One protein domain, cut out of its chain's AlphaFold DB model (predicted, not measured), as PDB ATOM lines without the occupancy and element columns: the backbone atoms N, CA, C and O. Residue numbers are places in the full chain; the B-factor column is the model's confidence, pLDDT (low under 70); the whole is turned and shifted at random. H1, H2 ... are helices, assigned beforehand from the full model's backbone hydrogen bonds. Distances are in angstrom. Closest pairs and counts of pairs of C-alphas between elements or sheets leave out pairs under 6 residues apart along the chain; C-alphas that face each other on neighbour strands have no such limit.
ATOM      1  N   GLY A 286     -10.444  31.052 -25.735       94.75
ATOM      2  CA  GLY A 286     -11.241  30.750 -26.924       94.75
ATOM      3  C   GLY A 286     -12.500  29.930 -26.636       94.75
ATOM      4  O   GLY A 286     -13.176  29.516 -27.582       94.75
ATOM      5  N   ASN A 287     -12.816  29.712 -25.363       96.38
ATOM      6  CA  ASN A 287     -13.968  28.988 -24.850       96.38
ATOM      7  C   ASN A 287     -14.696  29.880 -23.833       96.38
ATOM      8  O   ASN A 287     -14.160  30.863 -23.344       96.38
ATOM      9  N   LEU A 288     -15.946  29.553 -23.519       96.81
ATOM     10  CA  LEU A 288     -16.623  30.154 -22.370       96.81
ATOM     11  C   LEU A 288     -16.650  29.139 -21.242       96.81
ATOM     12  O   LEU A 288     -17.177  28.037 -21.427       96.81
ATOM     13  N   SER A 289     -16.126  29.520 -20.080       97.06
ATOM     14  CA  SER A 289     -16.395  28.816 -18.826       97.06
ATOM     15  C   SER A 289     -17.881  28.904 -18.463       97.06
ATOM     16  O   SER A 289     -18.639  29.700 -19.024       97.06
ATOM     17  N   ILE A 290     -18.336  28.078 -17.518       97.19
ATOM     18  CA  ILE A 290     -19.744  28.097 -17.102       97.19
ATOM     19  C   ILE A 290     -20.119  29.415 -16.420       97.19
ATOM     20  O   ILE A 290     -21.250  29.880 -16.561       97.19
ATOM     21  N   GLU A 291     -19.165  30.038 -15.730       97.88
ATOM     22  CA  GLU A 291     -19.313  31.355 -15.129       97.88
ATOM     23  C   GLU A 291     -19.477  32.437 -16.208       97.88
ATOM     24  O   GLU A 291     -20.459  33.177 -16.180       97.88
ATOM     25  N   GLU A 292     -18.587  32.476 -17.205       97.69
ATOM     26  CA  GLU A 292     -18.644  33.445 -18.314       97.69
ATOM     27  C   GLU A 292     -19.888  33.255 -19.188       97.69
ATOM     28  O   GLU A 292     -20.542  34.220 -19.588       97.69
ATOM     29  N   PHE A 293     -20.263  32.001 -19.452       96.25
ATOM     30  CA  PHE A 293     -21.514  31.676 -20.130       96.25
ATOM     31  C   PHE A 293     -22.729  32.100 -19.297       96.25
ATOM     32  O   PHE A 293     -23.713  32.583 -19.853       96.25
ATOM     33  N   GLY A 294     -22.673  31.965 -17.971       96.19
ATOM     34  CA  GLY A 294     -23.717  32.444 -17.069       96.19
ATOM     35  C   GLY A 294     -23.905  33.958 -17.138       96.19
ATOM     36  O   GLY A 294     -25.041  34.415 -17.246       96.19
ATOM     37  N   GLU A 295     -22.813  34.725 -17.159       96.75
ATOM     38  CA  GLU A 295     -22.854  36.182 -17.346       96.75
ATOM     39  C   GLU A 295     -23.430  36.570 -18.715       96.75
ATOM     40  O   GLU A 295     -24.290  37.449 -18.806       96.75
ATOM     41  N   LEU A 296     -23.012  35.881 -19.783       94.69
ATOM     42  CA  LEU A 296     -23.579  36.053 -21.123       94.69
ATOM     43  C   LEU A 296     -25.093  35.799 -21.126       94.69
ATOM     44  O   LEU A 296     -25.856  36.563 -21.718       94.69
ATOM     45  N   MET A 297     -25.535  34.719 -20.480       93.44
ATOM     46  CA  MET A 297     -26.943  34.336 -20.444       93.44
ATOM     47  C   MET A 297     -27.790  35.271 -19.585       93.44
ATOM     48  O   MET A 297     -28.941  35.495 -19.947       93.44
ATOM     49  N   ASP A 298     -27.254  35.850 -18.510       93.88
ATOM     50  CA  ASP A 298     -27.975  36.854 -17.714       93.88
ATOM     51  C   ASP A 298     -28.158  38.170 -18.491       93.88
ATOM     52  O   ASP A 298     -29.225  38.780 -18.431       93.88
ATOM     53  N   ASP A 299     -27.177  38.555 -19.318       91.50
ATOM     54  CA  ASP A 299     -27.284  39.729 -20.196       91.50
ATOM     55  C   ASP A 299     -28.295  39.518 -21.346       91.50
ATOM     56  O   ASP A 299     -29.006  40.454 -21.723       91.50
ATOM     57  N   ILE A 300     -28.378  38.309 -21.923       86.75
ATOM     58  CA  ILE A 300     -29.311  38.005 -23.030       86.75
ATOM     59  C   ILE A 300     -30.715  37.655 -22.511       86.75
ATOM     60  O   ILE A 300     -31.720  38.092 -23.082       86.75
ATOM     61  N   TYR A 301     -30.800  36.869 -21.439       86.62
ATOM     62  CA  TYR A 301     -32.033  36.352 -20.847       86.62
ATOM     63  C   TYR A 301     -32.052  36.575 -19.325       86.62
ATOM     64  O   TYR A 301     -31.925  35.613 -18.557       86.62
ATOM     65  N   PRO A 302     -32.283  37.827 -18.877       90.31
ATOM     66  CA  PRO A 302     -32.293  38.153 -17.458       90.31
ATOM     67  C   PRO A 302     -33.270  37.272 -16.677       90.31
ATOM     68  O   PRO A 302     -34.447  37.151 -17.037       90.31
ATOM     69  N   GLY A 303     -32.793  36.678 -15.582       90.69
ATOM     70  CA  GLY A 303     -33.615  35.842 -14.700       90.69
ATOM     71  C   GLY A 303     -33.703  34.362 -15.086       90.69
ATOM     72  O   GLY A 303     -34.542  33.642 -14.533       90.69
ATOM     73  N   MET A 304     -32.850  33.876 -15.992       93.06
ATOM     74  CA  MET A 304     -32.683  32.437 -16.198       93.06
ATOM     75  C   MET A 304     -32.121  31.777 -14.926       93.06
ATOM     76  O   MET A 304     -31.133  32.219 -14.350       93.06
ATOM     77  N   SER A 305     -32.757  30.698 -14.462       96.19
ATOM     78  CA  SER A 305     -32.294  29.977 -13.270       96.19
ATOM     79  C   SER A 305     -30.952  29.281 -13.519       96.19
ATOM     80  O   SER A 305     -30.779  28.703 -14.592       96.19
ATOM     81  N   THR A 306     -30.075  29.206 -12.511       96.19
ATOM     82  CA  THR A 306     -28.777  28.502 -12.594       96.19
ATOM     83  C   THR A 306     -28.874  27.078 -13.161       96.19
ATOM     84  O   THR A 306     -28.128  26.787 -14.091       96.19
ATOM     85  N   PRO A 307     -29.832  26.214 -12.753       96.19
ATOM     86  CA  PRO A 307     -29.967  24.883 -13.357       96.19
ATOM     87  C   PRO A 307     -30.312  24.917 -14.855       96.19
ATOM     88  O   PRO A 307     -29.968  24.006 -15.602       96.19
ATOM     89  N   GLY A 308     -31.002  25.968 -15.306       93.19
ATOM     90  CA  GLY A 308     -31.299  26.197 -16.721       93.19
ATOM     91  C   GLY A 308     -30.048  26.574 -17.514       93.19
ATOM     92  O   GLY A 308     -29.827  26.019 -18.588       93.19
ATOM     93  N   ILE A 309     -29.204  27.443 -16.949       94.25
ATOM     94  CA  ILE A 309     -27.906  27.819 -17.529       94.25
ATOM     95  C   ILE A 309     -26.988  26.594 -17.610       94.25
ATOM     96  O   ILE A 309     -26.454  26.311 -18.678       94.25
ATOM     97  N   GLU A 310     -26.860  25.826 -16.523       95.62
ATOM     98  CA  GLU A 310     -26.056  24.593 -16.478       95.62
ATOM     99  C   GLU A 310     -26.517  23.569 -17.522       95.62
ATOM    100  O   GLU A 310     -25.695  22.953 -18.201       95.62
ATOM    101  N   SER A 311     -27.835  23.413 -17.693       93.19
ATOM    102  CA  SER A 311     -28.399  22.526 -18.713       93.19
ATOM    103  C   SER A 311     -28.058  22.993 -20.129       93.19
ATOM    104  O   SER A 311     -27.632  22.178 -20.944       93.19
ATOM    105  N   MET A 312     -28.214  24.288 -20.432       89.81
ATOM    106  CA  MET A 312     -27.871  24.836 -21.753       89.81
ATOM    107  C   MET A 312     -26.368  24.751 -22.037       89.81
ATOM    108  O   MET A 312     -25.969  24.418 -23.151       89.81
ATOM    109  N   TYR A 313     -25.536  24.997 -21.025       93.56
ATOM    110  CA  TYR A 313     -24.085  24.862 -21.109       93.56
ATOM    111  C   TYR A 313     -23.676  23.422 -21.445       93.56
ATOM    112  O   TYR A 313     -22.863  23.191 -22.339       93.56
ATOM    113  N   ALA A 314     -24.272  22.435 -20.767       92.44
ATOM    114  CA  ALA A 314     -24.007  21.023 -21.030       92.44
ATOM    115  C   ALA A 314     -24.398  20.616 -22.461       92.44
ATOM    116  O   ALA A 314     -23.638  19.910 -23.126       92.44
ATOM    117  N   ASP A 315     -25.537  21.102 -22.960       86.88
ATOM    118  CA  ASP A 315     -25.969  20.863 -24.340       86.88
ATOM    119  C   ASP A 315     -24.988  21.477 -25.355       86.88
ATOM    120  O   ASP A 315     -24.630  20.835 -26.347       86.88
ATOM    121  N   LEU A 316     -24.494  22.691 -25.090       85.69
ATOM    122  CA  LEU A 316     -23.500  23.370 -25.929       85.69
ATOM    123  C   LEU A 316     -22.147  22.659 -25.949       85.69
ATOM    124  O   LEU A 316     -21.552  22.509 -27.014       85.69
ATOM    125  N   MET A 317     -21.686  22.173 -24.798       89.44
ATOM    126  CA  MET A 317     -20.455  21.388 -24.690       89.44
ATOM    127  C   MET A 317     -20.510  20.117 -25.544       89.44
ATOM    128  O   MET A 317     -19.502  19.728 -26.129       89.44
ATOM    129  N   ILE A 318     -21.677  19.471 -25.650       86.12
ATOM    130  CA  ILE A 318     -21.860  18.296 -26.518       86.12
ATOM    131  C   ILE A 318     -21.742  18.687 -27.997       86.12
ATOM    132  O   ILE A 318     -21.209  17.915 -28.791       86.12
ATOM    133  N   ILE A 319     -22.234  19.871 -28.372       80.25
ATOM    134  CA  ILE A 319     -22.195  20.367 -29.754       80.25
ATOM    135  C   ILE A 319     -20.778  20.801 -30.153       80.25
ATOM    136  O   ILE A 319     -20.360  20.528 -31.275       80.25
ATOM    137  N   GLY A 320     -20.047  21.469 -29.260       79.50
ATOM    138  CA  GLY A 320     -18.719  22.027 -29.533       79.50
ATOM    139  C   GLY A 320     -17.543  21.123 -29.152       79.50
ATOM    140  O   GLY A 320     -16.470  21.623 -28.829       79.50
ATOM    141  N   ASP A 321     -17.726  19.797 -29.159       84.00
ATOM    142  CA  ASP A 321     -16.671  18.811 -28.863       84.00
ATOM    143  C   ASP A 321     -15.965  19.028 -27.504       84.00
ATOM    144  O   ASP A 321     -14.763  18.806 -27.349       84.00
ATOM    145  N   GLY A 322     -16.731  19.425 -26.486       89.69
ATOM    146  CA  GLY A 322     -16.243  19.662 -25.125       89.69
ATOM    147  C   GLY A 322     -15.792  21.095 -24.850       89.69
ATOM    148  O   GLY A 322     -15.189  21.327 -23.803       89.69
ATOM    149  N   ALA A 323     -16.084  22.033 -25.751       91.06
ATOM    150  CA  ALA A 323     -15.855  23.458 -25.563       91.06
ATOM    151  C   ALA A 323     -16.998  24.289 -26.161       91.06
ATOM    152  O   ALA A 323     -17.600  23.908 -27.162       91.06
ATOM    153  N   ILE A 324     -17.294  25.450 -25.575       93.00
ATOM    154  CA  ILE A 324     -18.246  26.403 -26.157       93.00
ATOM    155  C   ILE A 324     -17.456  27.429 -26.958       93.00
ATOM    156  O   ILE A 324     -16.962  28.399 -26.397       93.00
ATOM    157  N   THR A 325     -17.341  27.213 -28.268       92.25
ATOM    158  CA  THR A 325     -16.732  28.188 -29.187       92.25
ATOM    159  C   THR A 325     -17.763  29.208 -29.673       92.25
ATOM    160  O   THR A 325     -18.976  28.995 -29.562       92.25
ATOM    161  N   SER A 326     -17.294  30.303 -30.280       90.88
ATOM    162  CA  SER A 326     -18.174  31.293 -30.915       90.88
ATOM    163  C   SER A 326     -19.074  30.669 -31.990       90.88
ATOM    164  O   SER A 326     -20.272  30.962 -32.055       90.88
ATOM    165  N   GLU A 327     -18.545  29.749 -32.808       86.69
ATOM    166  CA  GLU A 327     -19.351  29.038 -33.808       86.69
ATOM    167  C   GLU A 327     -20.391  28.115 -33.162       86.69
ATOM    168  O   GLU A 327     -21.527  28.055 -33.636       86.69
ATOM    169  N   GLY A 328     -20.029  27.416 -32.078       84.88
ATOM    170  CA  GLY A 328     -20.953  26.556 -31.334       84.88
ATOM    171  C   GLY A 328     -22.115  27.346 -30.729       84.88
ATOM    172  O   GLY A 328     -23.275  26.945 -30.851       84.88
ATOM    173  N   LEU A 329     -21.816  28.517 -30.158       86.62
ATOM    174  CA  LEU A 329     -22.816  29.434 -29.619       86.62
ATOM    175  C   LEU A 329     -23.769  29.941 -30.710       86.62
ATOM    176  O   LEU A 329     -24.989  29.875 -30.534       86.62
ATOM    177  N   LEU A 330     -23.243  30.401 -31.854       85.81
ATOM    178  CA  LEU A 330     -24.081  30.833 -32.977       85.81
ATOM    179  C   LEU A 330     -24.954  29.680 -33.488       85.81
ATOM    180  O   LEU A 330     -26.157  29.860 -33.678       85.81
ATOM    181  N   ALA A 331     -24.374  28.492 -33.676       80.75
ATOM    182  CA  ALA A 331     -25.099  27.317 -34.146       80.75
ATOM    183  C   ALA A 331     -26.274  26.962 -33.224       80.75
ATOM    184  O   ALA A 331     -27.358  26.640 -33.712       80.75
ATOM    185  N   MET A 332     -26.093  27.077 -31.906       80.38
ATOM    186  CA  MET A 332     -27.169  26.877 -30.936       80.38
ATOM    187  C   MET A 332     -28.246  27.952 -31.042       80.38
ATOM    188  O   MET A 332     -29.421  27.601 -31.128       80.38
ATOM    189  N   VAL A 333     -27.886  29.240 -31.070       81.25
ATOM    190  CA  VAL A 333     -28.876  30.326 -31.200       81.25
ATOM    191  C   VAL A 333     -29.691  30.152 -32.481       81.25
ATOM    192  O   VAL A 333     -30.920  30.251 -32.459       81.25
ATOM    193  N   THR A 334     -29.033  29.798 -33.583       75.62
ATOM    194  CA  THR A 334     -29.690  29.474 -34.851       75.62
ATOM    195  C   THR A 334     -30.586  28.238 -34.719       75.62
ATOM    196  O   THR A 334     -31.728  28.253 -35.179       75.62
ATOM    197  N   GLN A 335     -30.144  27.177 -34.037       72.75
ATOM    198  CA  GLN A 335     -30.958  25.981 -33.800       72.75
ATOM    199  C   GLN A 335     -32.188  26.267 -32.924       72.75
ATOM    200  O   GLN A 335     -33.268  25.742 -33.207       72.75
ATOM    201  N   MET A 336     -32.055  27.095 -31.888       71.19
ATOM    202  CA  MET A 336     -33.167  27.538 -31.044       71.19
ATOM    203  C   MET A 336     -34.163  28.360 -31.860       71.19
ATOM    204  O   MET A 336     -35.350  28.043 -31.858       71.19
ATOM    205  N   ALA A 337     -33.678  29.318 -32.655       71.44
ATOM    206  CA  ALA A 337     -34.517  30.092 -33.565       71.44
ATOM    207  C   ALA A 337     -35.256  29.190 -34.570       71.44
ATOM    208  O   ALA A 337     -36.435  29.409 -34.837       71.44
ATOM    209  N   HIS A 338     -34.606  28.140 -35.086       68.00
ATOM    210  CA  HIS A 338     -35.254  27.156 -35.952       68.00
ATOM    211  C   HIS A 338     -36.299  26.310 -35.228       68.00
ATOM    212  O   HIS A 338     -37.336  26.023 -35.821       68.00
ATOM    213  N   ARG A 339     -36.065  25.901 -33.975       67.62
ATOM    214  CA  ARG A 339     -37.063  25.173 -33.173       67.62
ATOM    215  C   ARG A 339     -38.267  26.053 -32.865       67.62
ATOM    216  O   ARG A 339     -39.391  25.593 -33.027       67.62
ATOM    217  N   ASP A 340     -38.041  27.315 -32.518       68.38
ATOM    218  CA  ASP A 340     -39.103  28.293 -32.289       68.38
ATOM    219  C   ASP A 340     -39.880  28.576 -33.575       68.38
ATOM    220  O   ASP A 340     -41.110  28.586 -33.569       68.38
ATOM    221  N   ALA A 341     -39.186  28.757 -34.701       65.69
ATOM    222  CA  ALA A 341     -39.816  28.918 -36.005       65.69
ATOM    223  C   ALA A 341     -40.608  27.664 -36.394       65.69
ATOM    224  O   ALA A 341     -41.750  27.790 -36.817       65.69
ATOM    225  N   ALA A 342     -40.062  26.463 -36.191       65.00
ATOM    226  CA  ALA A 342     -40.760  25.202 -36.425       65.00
ATOM    227  C   ALA A 342     -41.981  25.043 -35.507       65.00
ATOM    228  O   ALA A 342     -43.013  24.583 -35.972       65.00
ATOM    229  N   ALA A 343     -41.914  25.483 -34.250       67.50
ATOM    230  CA  ALA A 343     -43.045  25.493 -33.320       67.50
ATOM    231  C   ALA A 343     -44.094  26.576 -33.647       67.50
ATOM    232  O   ALA A 343     -45.254  26.444 -33.270       67.50
ATOM    233  N   ARG A 344     -43.712  27.644 -34.360       64.50
ATOM    234  CA  ARG A 344     -44.646  28.638 -34.927       64.50
ATOM    235  C   ARG A 344     -45.240  28.182 -36.263       64.50
ATOM    236  O   ARG A 344     -46.350  28.580 -36.606       64.50
ATOM    237  N   MET A 345     -44.472  27.397 -37.021       53.34
ATOM    238  CA  MET A 345     -44.864  26.778 -38.289       53.34
ATOM    239  C   MET A 345     -45.613  25.463 -38.111       53.34
ATOM    240  O   MET A 345     -46.261  25.036 -39.069       53.34
ATOM    241  N   GLU A 346     -45.546  24.836 -36.930       45.81
ATOM    242  CA  GLU A 346     -46.573  23.912 -36.450       45.81
ATOM    243  C   GLU A 346     -47.884  24.592 -36.812       45.81
ATOM    244  O   GLU A 346     -48.102  25.730 -36.385       45.81
TER     245      GLU A 346
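AT A GLANCE: This is residues 286 to 346 of the 435 residues of the protein "Hypothetical protein" of Haptolina ericina (UniProt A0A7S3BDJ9). H1 crosses H2 in a small body, and H3 packs by its first turns on the last turn of H2, then sticks out with residues 333 to 346 as a long arm. The printed part has 61 residues, with three named helices in the order H1, H2, H3 along the chain, which hold 45 of them, and no named strand; the class is all helix. The whole is compact, radius of gyration of the C-alphas 12.0 A, spanning 35 by 27 by 17 A.

HOW THE PARTS SIT: H1, residues 290 to 300, touches H2, residues 306 to 319, closest at the C-alphas of Gly 294 and Ile 309, 6.3 A apart. Their lines are only just about perpendicular, at 72 degrees. H2, with residues 316 to 319 alone, touches residues 328 to 332 alone of H3, residues 326 to 345; the closest C-alphas, of Ile 319 and Gly 328, are 6.5 A apart. These lines are about perpendicular, at 74 degrees. H1 and H3 are apart. In H1, H2 and H3 every O i to N i+4 pair is within hydrogen-bond range.

IN THESE COORDINATES: H1 begins at C-alpha 290 (-19.744, 28.097, -17.102). From first to last C-alpha H1 measures 15.0 A, H2 20.1 A and H3 28.1 A, ending at C-alpha 345 (-44.864, 26.778, -38.289).

THE WHOLE: The printed part has no cut and no long link. Residues 338 to 346 are under pLDDT 70.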